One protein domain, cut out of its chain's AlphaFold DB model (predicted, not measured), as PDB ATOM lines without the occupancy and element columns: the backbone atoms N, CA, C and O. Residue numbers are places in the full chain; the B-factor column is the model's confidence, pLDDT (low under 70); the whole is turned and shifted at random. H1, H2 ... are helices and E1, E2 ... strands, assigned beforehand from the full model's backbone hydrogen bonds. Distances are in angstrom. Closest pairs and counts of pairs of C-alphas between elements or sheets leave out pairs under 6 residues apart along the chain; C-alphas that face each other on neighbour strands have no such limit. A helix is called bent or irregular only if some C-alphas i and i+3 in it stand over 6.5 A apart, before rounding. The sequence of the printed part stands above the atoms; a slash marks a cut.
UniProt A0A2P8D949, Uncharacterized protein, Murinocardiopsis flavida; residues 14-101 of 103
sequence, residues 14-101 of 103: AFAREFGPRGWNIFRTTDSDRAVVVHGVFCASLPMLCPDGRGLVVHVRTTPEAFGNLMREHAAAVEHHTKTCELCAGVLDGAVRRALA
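This is residues 14 to 101 of the 103 residues of an uncharacterized protein of Murinocardiopsis flavida (UniProt A0A2P8D949). A small three-stranded antiparallel sheet has two helices side by side over one face, the long H3 and the shorter H1, as two layers, helices on one face of a sheet. From the end of H3 the chain folds back into H4, which lies by the end of the sheet where E1 begins and E2 ends, while the short H2 lies away from the sheet. The printed part has 88 residues, with four named helices and three named strands in the order H1 E1 E2 H2 E3 H3 H4; the sheet's order is E1 - E2 - E3, and the class is mixed, helices and strands. It is compact, with a radius of gyration of the C-alphas of 13.1 A, yet elongated, spanning 41 by 25 by 19 A.

In the sheet, E1, residues 24 to 30, and E2, residues 36 to 42, form an antiparallel hairpin, with N 25 and O 41 at 2.8 A, within hydrogen-bond range. E3, residues 59 to 62, is the antiparallel neighbour of E2, with N 40 and O 60 at 2.8 A. H3, residues 64 to 82, runs along the strands at a height over the sheet of 8.1 A, over E3 and only just over E2, on which 3 of its C-alphas fall. H1, residues 14 to 22, lies on the same face over E1, at a height of 7.3 A. H1 and H3 touch, closest at the C-alphas of Arg 22 and Ala 75, 7.0 A, at a shallow tilt of 12 degrees, the same way. H4, residues 86 to 100, only grazes the sheet with residues 92 to 100. It touches H1, closest at the C-alphas of Gly 20 and Ala 99, 5.2 A, and touches H3 only at the corner by their link. H2, residues 51 to 54, is not on the sheet and is apart from H1. O i to N i+4 pairs are within hydrogen-bond range in 3 of 5 cases in H1, 13 of 15 in H3 and 9 of 11 in H4; H2 is too short for one.

H1 begins at C-alpha 14 (26.376, -39.439, 19.649) and is only just irregular, with C-alphas 18 and 21 at 6.7 A. E1 is 19.5 A long, E2 19.8 A, E3 10.1 A and H2 5.4 A. H3, 27.0 A, is irregular, with C-alphas 65 and 68 at 7.2 A. H4, 21.6 A, ends at C-alpha 100 (37.477, -46.520, 23.632).

The C-alphas farthest apart, those of Asp 33 and Glu 86, are 42.7 A from each other. The printed part has no cut, and no link is long. Mean pLDDT of the printed part is 93.5, and no printed residue is under 70.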
ATOM      1  N   ALA A  14      27.341 -38.344  19.769       93.38
ATOM      2  CA  ALA A  14      26.376 -39.439  19.649       93.38
ATOM      3  C   ALA A  14      26.977 -40.631  18.884       93.38
ATOM      4  O   ALA A  14      26.991 -41.743  19.401       93.38
ATOM      5  N   PHE A  15      27.572 -40.383  17.713       95.38
ATOM      6  CA  PHE A  15      28.231 -41.427  16.923       95.38
ATOM      7  C   PHE A  15      29.422 -42.048  17.654       95.38
ATOM      8  O   PHE A  15      29.608 -43.258  17.611       95.38
ATOM      9  N   ALA A  16      30.215 -41.241  18.356       94.50
ATOM     10  CA  ALA A  16      31.345 -41.741  19.130       94.50
ATOM     11  C   ALA A  16      30.899 -42.689  20.262       94.50
ATOM     12  O   ALA A  16      31.495 -43.749  20.446       94.50
ATOM     13  N   ARG A  17      29.801 -42.359  20.961       94.12
ATOM     14  CA  ARG A  17      29.190 -43.244  21.966       94.12
ATOM     15  C   ARG A  17      28.628 -44.525  21.361       94.12
ATOM     16  O   ARG A  17      28.777 -45.584  21.957       94.12
ATOM     17  N   GLU A  18      28.003 -44.436  20.193       95.75
ATOM     18  CA  GLU A  18      27.404 -45.595  19.531       95.75
ATOM     19  C   GLU A  18      28.458 -46.559  18.965       95.75
ATOM     20  O   GLU A  18      28.390 -47.765  19.194       95.75
ATOM     21  N   PHE A  19      29.439 -46.045  18.220       96.56
ATOM     22  CA  PHE A  19      30.355 -46.878  17.434       96.56
ATOM     23  C   PHE A  19      31.707 -47.130  18.113       96.56
ATOM     24  O   PHE A  19      32.374 -48.113  17.787       96.56
ATOM     25  N   GLY A  20      32.098 -46.317  19.096       95.00
ATOM     26  CA  GLY A  20      33.313 -46.535  19.889       95.00
ATOM     27  C   GLY A  20      33.354 -47.915  20.561       95.00
ATOM     28  O   GLY A  20      34.310 -48.664  20.339       95.00
ATOM     29  N   PRO A  21      32.298 -48.332  21.288       95.50
ATOM     30  CA  PRO A  21      32.185 -49.683  21.850       95.50
ATOM     31  C   PRO A  21      32.152 -50.812  20.810       95.50
ATOM     32  O   PRO A  21      32.299 -51.973  21.176       95.50
ATOM     33  N   ARG A  22      31.978 -50.480  19.525       96.56
ATOM     34  CA  ARG A  22      31.957 -51.410  18.385       96.56
ATOM     35  C   ARG A  22      33.294 -51.430  17.629       96.56
ATOM     36  O   ARG A  22      33.404 -52.049  16.576       96.56
ATOM     37  N   GLY A  23      34.312 -50.733  18.146       96.31
ATOM     38  CA  GLY A  23      35.667 -50.716  17.592       96.31
ATOM     39  C   GLY A  23      35.949 -49.613  16.580       96.31
ATOM     40  O   GLY A  23      36.919 -49.735  15.835       96.31
ATOM     41  N   TRP A  24      35.155 -48.541  16.548       97.31
ATOM     42  CA  TRP A  24      35.286 -47.481  15.545       97.31
ATOM     43  C   TRP A  24      35.673 -46.133  16.142       97.31
ATOM     44  O   TRP A  24      35.066 -45.667  17.105       97.31
ATOM     45  N   ASN A  25      36.628 -45.464  15.500       96.00
ATOM     46  CA  ASN A  25      36.935 -44.061  15.745       96.00
ATOM     47  C   ASN A  25      36.120 -43.166  14.823       96.00
ATOM     48  O   ASN A  25      36.061 -43.394  13.613       96.00
ATOM     49  N   ILE A  26      35.542 -42.117  15.406       96.44
ATOM     50  CA  ILE A  26      34.742 -41.131  14.690       96.44
ATOM     51  C   ILE A  26      35.492 -39.811  14.685       96.44
ATOM     52  O   ILE A  26      35.940 -39.343  15.721       96.44
ATOM     53  N   PHE A  27      35.637 -39.187  13.527       95.00
ATOM     54  CA  PHE A  27      36.211 -37.848  13.429       95.00
ATOM     55  C   PHE A  27      35.641 -37.118  12.222       95.00
ATOM     56  O   PHE A  27      34.889 -37.686  11.427       95.00
ATOM     57  N   ARG A  28      35.972 -35.833  12.099       95.44
ATOM     58  CA  ARG A  28      35.532 -35.011  10.976       95.44
ATOM     59  C   ARG A  28      36.705 -34.413  10.234       95.44
ATOM     60  O   ARG A  28      37.701 -34.035  10.847       95.44
ATOM     61  N   THR A  29      36.533 -34.265   8.934       95.62
ATOM     62  CA  THR A  29      37.375 -33.425   8.087       95.62
ATOM     63  C   THR A  29      36.486 -32.463   7.303       95.62
ATOM     64  O   THR A  29      35.256 -32.504   7.409       95.62
ATOM     65  N   THR A  30      37.109 -31.570   6.546       95.00
ATOM     66  CA  THR A  30      36.444 -30.777   5.511       95.00
ATOM     67  C   THR A  30      37.019 -31.175   4.163       95.00
ATOM     68  O   THR A  30      38.233 -31.365   4.061       95.00
ATOM     69  N   ASP A  31      36.179 -31.317   3.144       89.81
ATOM     70  CA  ASP A  31      36.649 -31.551   1.778       89.81
ATOM     71  C   ASP A  31      37.081 -30.249   1.068       89.81
ATOM     72  O   ASP A  31      37.199 -29.188   1.691       89.81
ATOM     73  N   SER A  32      37.362 -30.343  -0.237       88.25
ATOM     74  CA  SER A  32      37.780 -29.217  -1.083       88.25
ATOM     75  C   SER A  32      36.760 -28.082  -1.130       88.25
ATOM     76  O   SER A  32      37.153 -26.920  -1.215       88.25
ATOM     77  N   ASP A  33      35.475 -28.410  -0.998       91.12
ATOM     78  CA  ASP A  33      34.367 -27.457  -1.042       91.12
ATOM     79  C   ASP A  33      34.007 -26.946   0.361       91.12
ATOM     80  O   ASP A  33      33.013 -26.245   0.556       91.12
ATOM     81  N   ARG A  34      34.844 -27.270   1.358       87.88
ATOM     82  CA  ARG A  34      34.638 -27.003   2.787       87.88
ATOM     83  C   ARG A  34      33.403 -27.698   3.366       87.88
ATOM     84  O   ARG A  34      32.967 -27.332   4.460       87.88
ATOM     85  N   ALA A  35      32.865 -28.715   2.696       92.31
ATOM     86  CA  ALA A  35      31.780 -29.512   3.239       92.31
ATOM     87  C   ALA A  35      32.303 -30.404   4.371       92.31
ATOM     88  O   ALA A  35      33.412 -30.943   4.314       92.31
ATOM     89  N   VAL A  36      31.509 -30.543   5.436       95.38
ATOM     90  CA  VAL A  36      31.858 -31.403   6.572       95.38
ATOM     91  C   VAL A  36      31.714 -32.856   6.154       95.38
ATOM     92  O   VAL A  36      30.647 -33.288   5.726       95.38
ATOM     93  N   VAL A  37      32.773 -33.626   6.365       96.44
ATOM     94  CA  VAL A  37      32.786 -35.061   6.110       96.44
ATOM     95  C   VAL A  37      33.057 -35.801   7.407       96.44
ATOM     96  O   VAL A  37      33.996 -35.479   8.140       96.44
ATOM     97  N   VAL A  38      32.237 -36.807   7.694       97.56
ATOM     98  CA  VAL A  38      32.380 -37.678   8.862       97.56
ATOM     99  C   VAL A  38      33.101 -38.946   8.452       97.56
ATOM    100  O   VAL A  38      32.812 -39.538   7.411       97.56
ATOM    101  N   HIS A  39      34.050 -39.355   9.282       97.81
ATOM    102  CA  HIS A  39      34.837 -40.560   9.105       97.81
ATOM    103  C   HIS A  39      34.525 -41.532  10.237       97.81
ATOM    104  O   HIS A  39      34.550 -41.141  11.401       97.81
ATOM    105  N   GLY A  40      34.270 -42.788   9.883       97.69
ATOM    106  CA  GLY A  40      34.245 -43.928  10.787       97.69
ATOM    107  C   GLY A  40      35.353 -44.881  10.379       97.69
ATOM    108  O   GLY A  40      35.311 -45.423   9.279       97.69
ATOM    109  N   VAL A  41      36.359 -45.059  11.229       97.38
ATOM    110  CA  VAL A  41      37.507 -45.932  10.949       97.38
ATOM    111  C   VAL A  41      37.537 -47.049  11.972       97.38
ATOM    112  O   VAL A  41      37.593 -46.785  13.173       97.38
ATOM    113  N   PHE A  42      37.516 -48.291  11.502       96.75
ATOM    114  CA  PHE A  42      37.685 -49.446  12.364       96.75
ATOM    115  C   PHE A  42      39.108 -49.439  12.922       96.75
ATOM    116  O   PHE A  42      40.090 -49.354  12.184       96.75
ATOM    117  N   CYS A  43      39.238 -49.522  14.240       94.19
ATOM    118  CA  CYS A  43      40.502 -49.353  14.951       94.19
ATOM    119  C   CYS A  43      41.410 -50.584  14.869       94.19
ATOM    120  O   CYS A  43      42.150 -50.882  15.809       94.19
ATOM    121  N   ALA A  44      41.359 -51.339  13.779       91.38
ATOM    122  CA  ALA A  44      42.247 -52.450  13.504       91.38
ATOM    123  C   ALA A  44      42.269 -52.780  12.010       91.38
ATOM    124  O   ALA A  44      41.316 -52.502  11.288       91.38
ATOM    125  N   SER A  45      43.326 -53.457  11.574       87.94
ATOM    126  CA  SER A  45      43.341 -54.123  10.274       87.94
ATOM    127  C   SER A  45      42.796 -55.537  10.429       87.94
ATOM    128  O   SER A  45      43.243 -56.274  11.311       87.94
ATOM    129  N   LEU A  46      41.855 -55.928   9.570       87.31
ATOM    130  CA  LEU A  46      41.396 -57.315   9.516       87.31
ATOM    131  C   LEU A  46      42.519 -58.223   8.969       87.31
ATOM    132  O   LEU A  46      43.304 -57.779   8.123       87.31
ATOM    133  N   PRO A  47      42.645 -59.475   9.448       85.75
ATOM    134  CA  PRO A  47      43.756 -60.347   9.077       85.75
ATOM    135  C   PRO A  47      43.721 -60.738   7.599       85.75
ATOM    136  O   PRO A  47      42.684 -61.143   7.077       85.75
ATOM    137  N   MET A  48      44.887 -60.757   6.947       82.94
ATOM    138  CA  MET A  48      45.021 -61.203   5.549       82.94
ATOM    139  C   MET A  48      44.591 -62.658   5.318       82.94
ATOM    140  O   MET A  48      44.226 -63.015   4.197       82.94
ATOM    141  N   LEU A  49      44.639 -63.484   6.368       85.12
ATOM    142  CA  LEU A  49      44.250 -64.895   6.353       85.12
ATOM    143  C   LEU A  49      42.731 -65.111   6.316       85.12
ATOM    144  O   LEU A  49      42.303 -66.244   6.135       85.12
ATOM    145  N   CYS A  50      41.924 -64.057   6.470       87.69
ATOM    146  CA  CYS A  50      40.474 -64.129   6.344       87.69
ATOM    147  C   CYS A  50      40.016 -63.467   5.030       87.69
ATOM    148  O   CYS A  50      39.934 -62.238   4.964       87.69
ATOM    149  N   PRO A  51      39.715 -64.245   3.972       84.50
ATOM    150  CA  PRO A  51      39.248 -63.700   2.701       84.50
ATOM    151  C   PRO A  51      37.970 -62.874   2.835       84.50
ATOM    152  O   PRO A  51      37.915 -61.778   2.279       84.50
ATOM    153  N   ASP A  52      37.001 -63.359   3.614       84.06
ATOM    154  CA  ASP A  52      35.710 -62.692   3.814       84.06
ATOM    155  C   ASP A  52      35.869 -61.362   4.559       84.06
ATOM    156  O   ASP A  52      35.224 -60.372   4.219       84.06
ATOM    157  N   GLY A  53      36.808 -61.301   5.509       80.44
ATOM    158  CA  GLY A  53      37.157 -60.073   6.218       80.44
ATOM    159  C   GLY A  53      37.679 -58.973   5.288       80.44
ATOM    160  O   GLY A  53      37.436 -57.797   5.535       80.44
ATOM    161  N   ARG A  54      38.334 -59.324   4.172       80.81
ATOM    162  CA  ARG A  54      38.811 -58.338   3.180       80.81
ATOM    163  C   ARG A  54      37.680 -57.682   2.391       80.81
ATOM    164  O   ARG A  54      37.883 -56.599   1.851       80.81
ATOM    165  N   GLY A  55      36.519 -58.329   2.309       86.56
ATOM    166  CA  GLY A  55      35.326 -57.766   1.675       86.56
ATOM    167  C   GLY A  55      34.589 -56.754   2.555       86.56
ATOM    168  O   GLY A  55      33.671 -56.090   2.079       86.56
ATOM    169  N   LEU A  56      34.969 -56.625   3.830       91.88
ATOM    170  CA  LEU A  56      34.306 -55.731   4.768       91.88
ATOM    171  C   LEU A  56      34.831 -54.303   4.641       91.88
ATOM    172  O   LEU A  56      36.033 -54.043   4.578       91.88
ATOM    173  N   VAL A  57      33.903 -53.352   4.670       93.62
ATOM    174  CA  VAL A  57      34.229 -51.928   4.723       93.62
ATOM    175  C   VAL A  57      34.667 -51.586   6.142       93.62
ATOM    176  O   VAL A  57      33.877 -51.688   7.074       93.62
ATOM    177  N   VAL A  58      35.925 -51.169   6.296       94.38
ATOM    178  CA  VAL A  58      36.545 -50.774   7.579       94.38
ATOM    179  C   VAL A  58      36.816 -49.270   7.682       94.38
ATOM    180  O   VAL A  58      37.319 -48.782   8.692       94.38
ATOM    181  N   HIS A  59      36.473 -48.518   6.637       96.94
ATOM    182  CA  HIS A  59      36.531 -47.063   6.621       96.94
ATOM    183  C   HIS A  59      35.309 -46.516   5.885       96.94
ATOM    184  O   HIS A  59      35.152 -46.705   4.684       96.94
ATOM    185  N   VAL A  60      34.450 -45.821   6.625       96.94
ATOM    186  CA  VAL A  60      33.273 -45.118   6.115       96.94
ATOM    187  C   VAL A  60      33.578 -43.625   6.078       96.94
ATOM    188  O   VAL A  60      34.058 -43.062   7.062       96.94
ATOM    189  N   ARG A  61      33.297 -42.972   4.949       96.38
ATOM    190  CA  ARG A  61      33.462 -41.525   4.764       96.38
ATOM    191  C   ARG A  61      32.243 -40.974   4.032       96.38
ATOM    192  O   ARG A  61      32.022 -41.339   2.884       96.38
ATOM    193  N   THR A  62      31.459 -40.117   4.682       96.44
ATOM    194  CA  THR A  62      30.217 -39.573   4.101       96.44
ATOM    195  C   THR A  62      29.780 -38.275   4.797       96.44
ATOM    196  O   THR A  62      30.457 -37.802   5.714       96.44
ATOM    197  N   THR A  63      28.663 -37.688   4.370       95.50
ATOM    198  CA  THR A  63      28.051 -36.531   5.032       95.50
ATOM    199  C   THR A  63      27.459 -36.922   6.395       95.50
ATOM    200  O   THR A  63      27.125 -38.093   6.613       95.50
ATOM    201  N   PRO A  64      27.307 -35.973   7.338       95.12
ATOM    202  CA  PRO A  64      26.742 -36.263   8.656       95.12
ATOM    203  C   PRO A  64      25.354 -36.914   8.615       95.12
ATOM    204  O   PRO A  64      25.068 -37.787   9.434       95.12
ATOM    205  N   GLU A  65      24.515 -36.527   7.654       95.38
ATOM    206  CA  GLU A  65      23.131 -36.991   7.515       95.38
ATOM    207  C   GLU A  65      23.064 -38.472   7.127       95.38
ATOM    208  O   GLU A  65      22.233 -39.219   7.643       95.38
ATOM    209  N   ALA A  66      23.965 -38.917   6.248       96.00
ATOM    210  CA  ALA A  66      24.019 -40.301   5.783       96.00
ATOM    211  C   ALA A  66      24.826 -41.219   6.717       96.00
ATOM    212  O   ALA A  66      24.683 -42.444   6.662       96.00
ATOM    213  N   PHE A  67      25.675 -40.645   7.577       97.00
ATOM    214  CA  PHE A  67      26.667 -41.389   8.349       97.00
ATOM    215  C   PHE A  67      26.061 -42.483   9.228       97.00
ATOM    216  O   PHE A  67      26.503 -43.626   9.165       97.00
ATOM    217  N   GLY A  68      25.036 -42.159  10.021       95.94
ATOM    218  CA  GLY A  68      24.492 -43.088  11.017       95.94
ATOM    219  C   GLY A  68      23.912 -44.376  10.421       95.94
ATOM    220  O   GLY A  68      24.054 -45.442  11.018       95.94
ATOM    221  N   ASN A  69      23.277 -44.309   9.249       96.00
ATOM    222  CA  ASN A  69      22.718 -45.495   8.590       96.00
ATOM    223  C   ASN A  69      23.836 -46.370   8.013       96.00
ATOM    224  O   ASN A  69      23.927 -47.547   8.361       96.00
ATOM    225  N   LEU A  70      24.738 -45.765   7.232       96.56
ATOM    226  CA  LEU A  70      25.860 -46.470   6.607       96.56
ATOM    227  C   LEU A  70      26.782 -47.116   7.645       96.56
ATOM    228  O   LEU A  70      27.177 -48.271   7.503       96.56
ATOM    229  N   MET A  71      27.101 -46.406   8.731       97.69
ATOM    230  CA  MET A  71      27.956 -46.976   9.771       97.69
ATOM    231  C   MET A  71      27.305 -48.161  10.480       97.69
ATOM    232  O   MET A  71      27.997 -49.128  10.794       97.69
ATOM    233  N   ARG A  72      25.990 -48.126  10.733       98.00
ATOM    234  CA  ARG A  72      25.297 -49.254  11.371       98.00
ATOM    235  C   ARG A  72      25.344 -50.509  10.509       98.00
ATOM    236  O   ARG A  72      25.584 -51.579  11.064       98.00
ATOM    237  N   GLU A  73      25.165 -50.372   9.196       97.19
ATOM    238  CA  GLU A  73      25.270 -51.480   8.240       97.19
ATOM    239  C   GLU A  73      26.671 -52.100   8.255       97.19
ATOM    240  O   GLU A  73      26.821 -53.304   8.468       97.19
ATOM    241  N   HIS A  74      27.713 -51.277   8.111       97.00
ATOM    242  CA  HIS A  74      29.091 -51.767   8.069       97.00
ATOM    243  C   HIS A  74      29.564 -52.341   9.407       97.00
ATOM    244  O   HIS A  74      30.188 -53.403   9.438       97.00
ATOM    245  N   ALA A  75      29.216 -51.705  10.525       97.12
ATOM    246  CA  ALA A  75      29.525 -52.241  11.844       97.12
ATOM    247  C   ALA A  75      28.805 -53.575  12.098       97.12
ATOM    248  O   ALA A  75      29.424 -54.501  12.616       97.12
ATOM    249  N   ALA A  76      27.540 -53.716  11.681       96.75
ATOM    250  CA  ALA A  76      26.810 -54.977  11.808       96.75
ATOM    251  C   ALA A  76      27.433 -56.093  10.957       96.75
ATOM    252  O   ALA A  76      27.502 -57.235  11.412       96.75
ATOM    253  N   ALA A  77      27.924 -55.776   9.755       95.50
ATOM    254  CA  ALA A  77      28.621 -56.738   8.905       95.50
ATOM    255  C   ALA A  77      29.918 -57.251   9.560       95.50
ATOM    256  O   ALA A  77      30.149 -58.461   9.601       95.50
ATOM    257  N   VAL A  78      30.726 -56.351  10.138       95.00
ATOM    258  CA  VAL A  78      31.936 -56.723  10.893       95.00
ATOM    259  C   VAL A  78      31.582 -57.580  12.105       95.00
ATOM    260  O   VAL A  78      32.136 -58.663  12.277       95.00
ATOM    261  N   GLU A  79      30.618 -57.153  12.916       95.12
ATOM    262  CA  GLU A  79      30.192 -57.898  14.103       95.12
ATOM    263  C   GLU A  79      29.659 -59.286  13.751       95.12
ATOM    264  O   GLU A  79      30.023 -60.271  14.393       95.12
ATOM    265  N   HIS A  80      28.825 -59.390  12.716       95.69
ATOM    266  CA  HIS A  80      28.307 -60.668  12.248       95.69
ATOM    267  C   HIS A  80      29.442 -61.611  11.842       95.69
ATOM    268  O   HIS A  80      29.484 -62.746  12.310       95.69
ATOM    269  N   HIS A  81      30.401 -61.121  11.058       94.75
ATOM    270  CA  HIS A  81      31.558 -61.903  10.638       94.75
ATOM    271  C   HIS A  81      32.409 -62.386  11.826       94.75
ATOM    272  O   HIS A  81      32.827 -63.542  11.883       94.75
ATOM    273  N   THR A  82      32.635 -61.524  12.818       94.44
ATOM    274  CA  THR A  82      33.448 -61.870  13.997       94.44
ATOM    275  C   THR A  82      32.814 -62.936  14.891       94.44
ATOM    276  O   THR A  82      33.528 -63.580  15.650       94.44
ATOM    277  N   LYS A  83      31.505 -63.201  14.772       94.25
ATOM    278  CA  LYS A  83      30.850 -64.309  15.489       94.25
ATOM    279  C   LYS A  83      31.235 -65.684  14.946       94.25
ATOM    280  O   LYS A  83      31.114 -66.665  15.670       94.25
ATOM    281  N   THR A  84      31.658 -65.765  13.686       93.38
ATOM    282  CA  THR A  84      31.967 -67.032  13.005       93.38
ATOM    283  C   THR A  84      33.444 -67.169  12.639       93.38
ATOM    284  O   THR A  84      33.863 -68.238  12.208       93.38
ATOM    285  N   CYS A  85      34.247 -66.112  12.801       94.56
ATOM    286  CA  CYS A  85      35.679 -66.116  12.521       94.56
ATOM    287  C   CYS A  85      36.490 -65.748  13.771       94.56
ATOM    288  O   CYS A  85      36.607 -64.572  14.120       94.56
ATOM    289  N   GLU A  86      37.110 -66.746  14.406       91.94
ATOM    290  CA  GLU A  86      37.910 -66.567  15.630       91.94
ATOM    291  C   GLU A  86      39.087 -65.596  15.440       91.94
ATOM    292  O   GLU A  86      39.374 -64.775  16.314       91.94
ATOM    293  N   LEU A  87      39.734 -65.624  14.266       91.19
ATOM    294  CA  LEU A  87      40.822 -64.699  13.931       91.19
ATOM    295  C   LEU A  87      40.345 -63.242  13.952       91.19
ATOM    296  O   LEU A  87      41.012 -62.371  14.509       91.19
ATOM    297  N   CYS A  88      39.184 -62.973  13.357       93.56
ATOM    298  CA  CYS A  88      38.614 -61.631  13.311       93.56
ATOM    299  C   CYS A  88      38.003 -61.219  14.658       93.56
ATOM    300  O   CYS A  88      38.049 -60.037  14.997       93.56
ATOM    301  N   ALA A  89      37.506 -62.167  15.459       93.81
ATOM    302  CA  ALA A  89      37.033 -61.908  16.819       93.81
ATOM    303  C   ALA A  89      38.141 -61.313  17.705       93.81
ATOM    304  O   ALA A  89      37.948 -60.266  18.319       93.81
ATOM    305  N   GLY A  90      39.345 -61.900  17.685       91.25
ATOM    306  CA  GLY A  90      40.487 -61.359  18.433       91.25
ATOM    307  C   GLY A  90      40.907 -59.952  17.975       91.25
ATOM    308  O   GLY A  90      41.378 -59.135  18.774       91.25
ATOM    309  N   VAL A  91      40.698 -59.634  16.693       93.00
ATOM    310  CA  VAL A  91      40.939 -58.294  16.142       93.00
ATOM    311  C   VAL A  91      39.899 -57.283  16.633       93.00
ATOM    312  O   VAL A  91      40.281 -56.159  16.977       93.00
ATOM    313  N   LEU A  92      38.622 -57.673  16.716       94.31
ATOM    314  CA  LEU A  92      37.540 -56.823  17.221       94.31
ATOM    315  C   LEU A  92      37.812 -56.356  18.651       94.31
ATOM    316  O   LEU A  92      37.749 -55.157  18.916       94.31
ATOM    317  N   ASP A  93      38.222 -57.254  19.545       92.75
ATOM    318  CA  ASP A  93      38.558 -56.890  20.927       92.75
ATOM    319  C   ASP A  93      39.661 -55.823  20.995       92.75
ATOM    320  O   ASP A  93      39.616 -54.884  21.798       92.75
ATOM    321  N   GLY A  94      40.670 -55.947  20.128       93.25
ATOM    322  CA  GLY A  94      41.730 -54.953  19.985       93.25
ATOM    323  C   GLY A  94      41.219 -53.617  19.445       93.25
ATOM    324  O   GLY A  94      41.627 -52.564  19.942       93.25
ATOM    325  N   ALA A  95      40.323 -53.651  18.457       95.25
ATOM    326  CA  ALA A  95      39.692 -52.465  17.892       95.25
ATOM    327  C   ALA A  95      38.863 -51.718  18.945       95.25
ATOM    328  O   ALA A  95      39.039 -50.512  19.106       95.25
ATOM    329  N   VAL A  96      38.041 -52.430  19.722       95.62
ATOM    330  CA  VAL A  96      37.218 -51.866  20.806       95.62
ATOM    331  C   VAL A  96      38.088 -51.162  21.841       95.62
ATOM    332  O   VAL A  96      37.849 -49.997  22.154       95.62
ATOM    333  N   ARG A  97      39.153 -51.809  22.331       93.56
ATOM    334  CA  ARG A  97      40.057 -51.178  23.312       93.56
ATOM    335  C   ARG A  97      40.690 -49.889  22.785       93.56
ATOM    336  O   ARG A  97      40.770 -48.910  23.523       93.56
ATOM    337  N   ARG A  98      41.133 -49.878  21.523       93.88
ATOM    338  CA  ARG A  98      41.752 -48.698  20.896       93.88
ATOM    339  C   ARG A  98      40.742 -47.583  20.631       93.88
ATOM    340  O   ARG A  98      41.049 -46.422  20.898       93.88
ATOM    341  N   ALA A  99      39.543 -47.929  20.175       93.25
ATOM    342  CA  ALA A  99      38.479 -46.962  19.947       93.25
ATOM    343  C   ALA A  99      38.063 -46.274  21.251       93.25
ATOM    344  O   ALA A  99      38.102 -45.053  21.351       93.25
ATOM    345  N   LEU A 100      37.811 -47.051  22.308       91.00
ATOM    346  CA  LEU A 100      37.477 -46.520  23.632       91.00
ATOM    347  C   LEU A 100      38.605 -45.697  24.275       91.00
ATOM    348  O   LEU A 100      38.347 -44.946  25.212       91.00
ATOM    349  N   ALA A 101      39.859 -45.858  23.843       88.06
ATOM    350  CA  ALA A 101      40.983 -45.018  24.266       88.06
ATOM    351  C   ALA A 101      41.056 -43.669  23.544       88.06
ATOM    352  O   ALA A 101      41.799 -42.800  23.991       88.06
TER     353      ALA A 101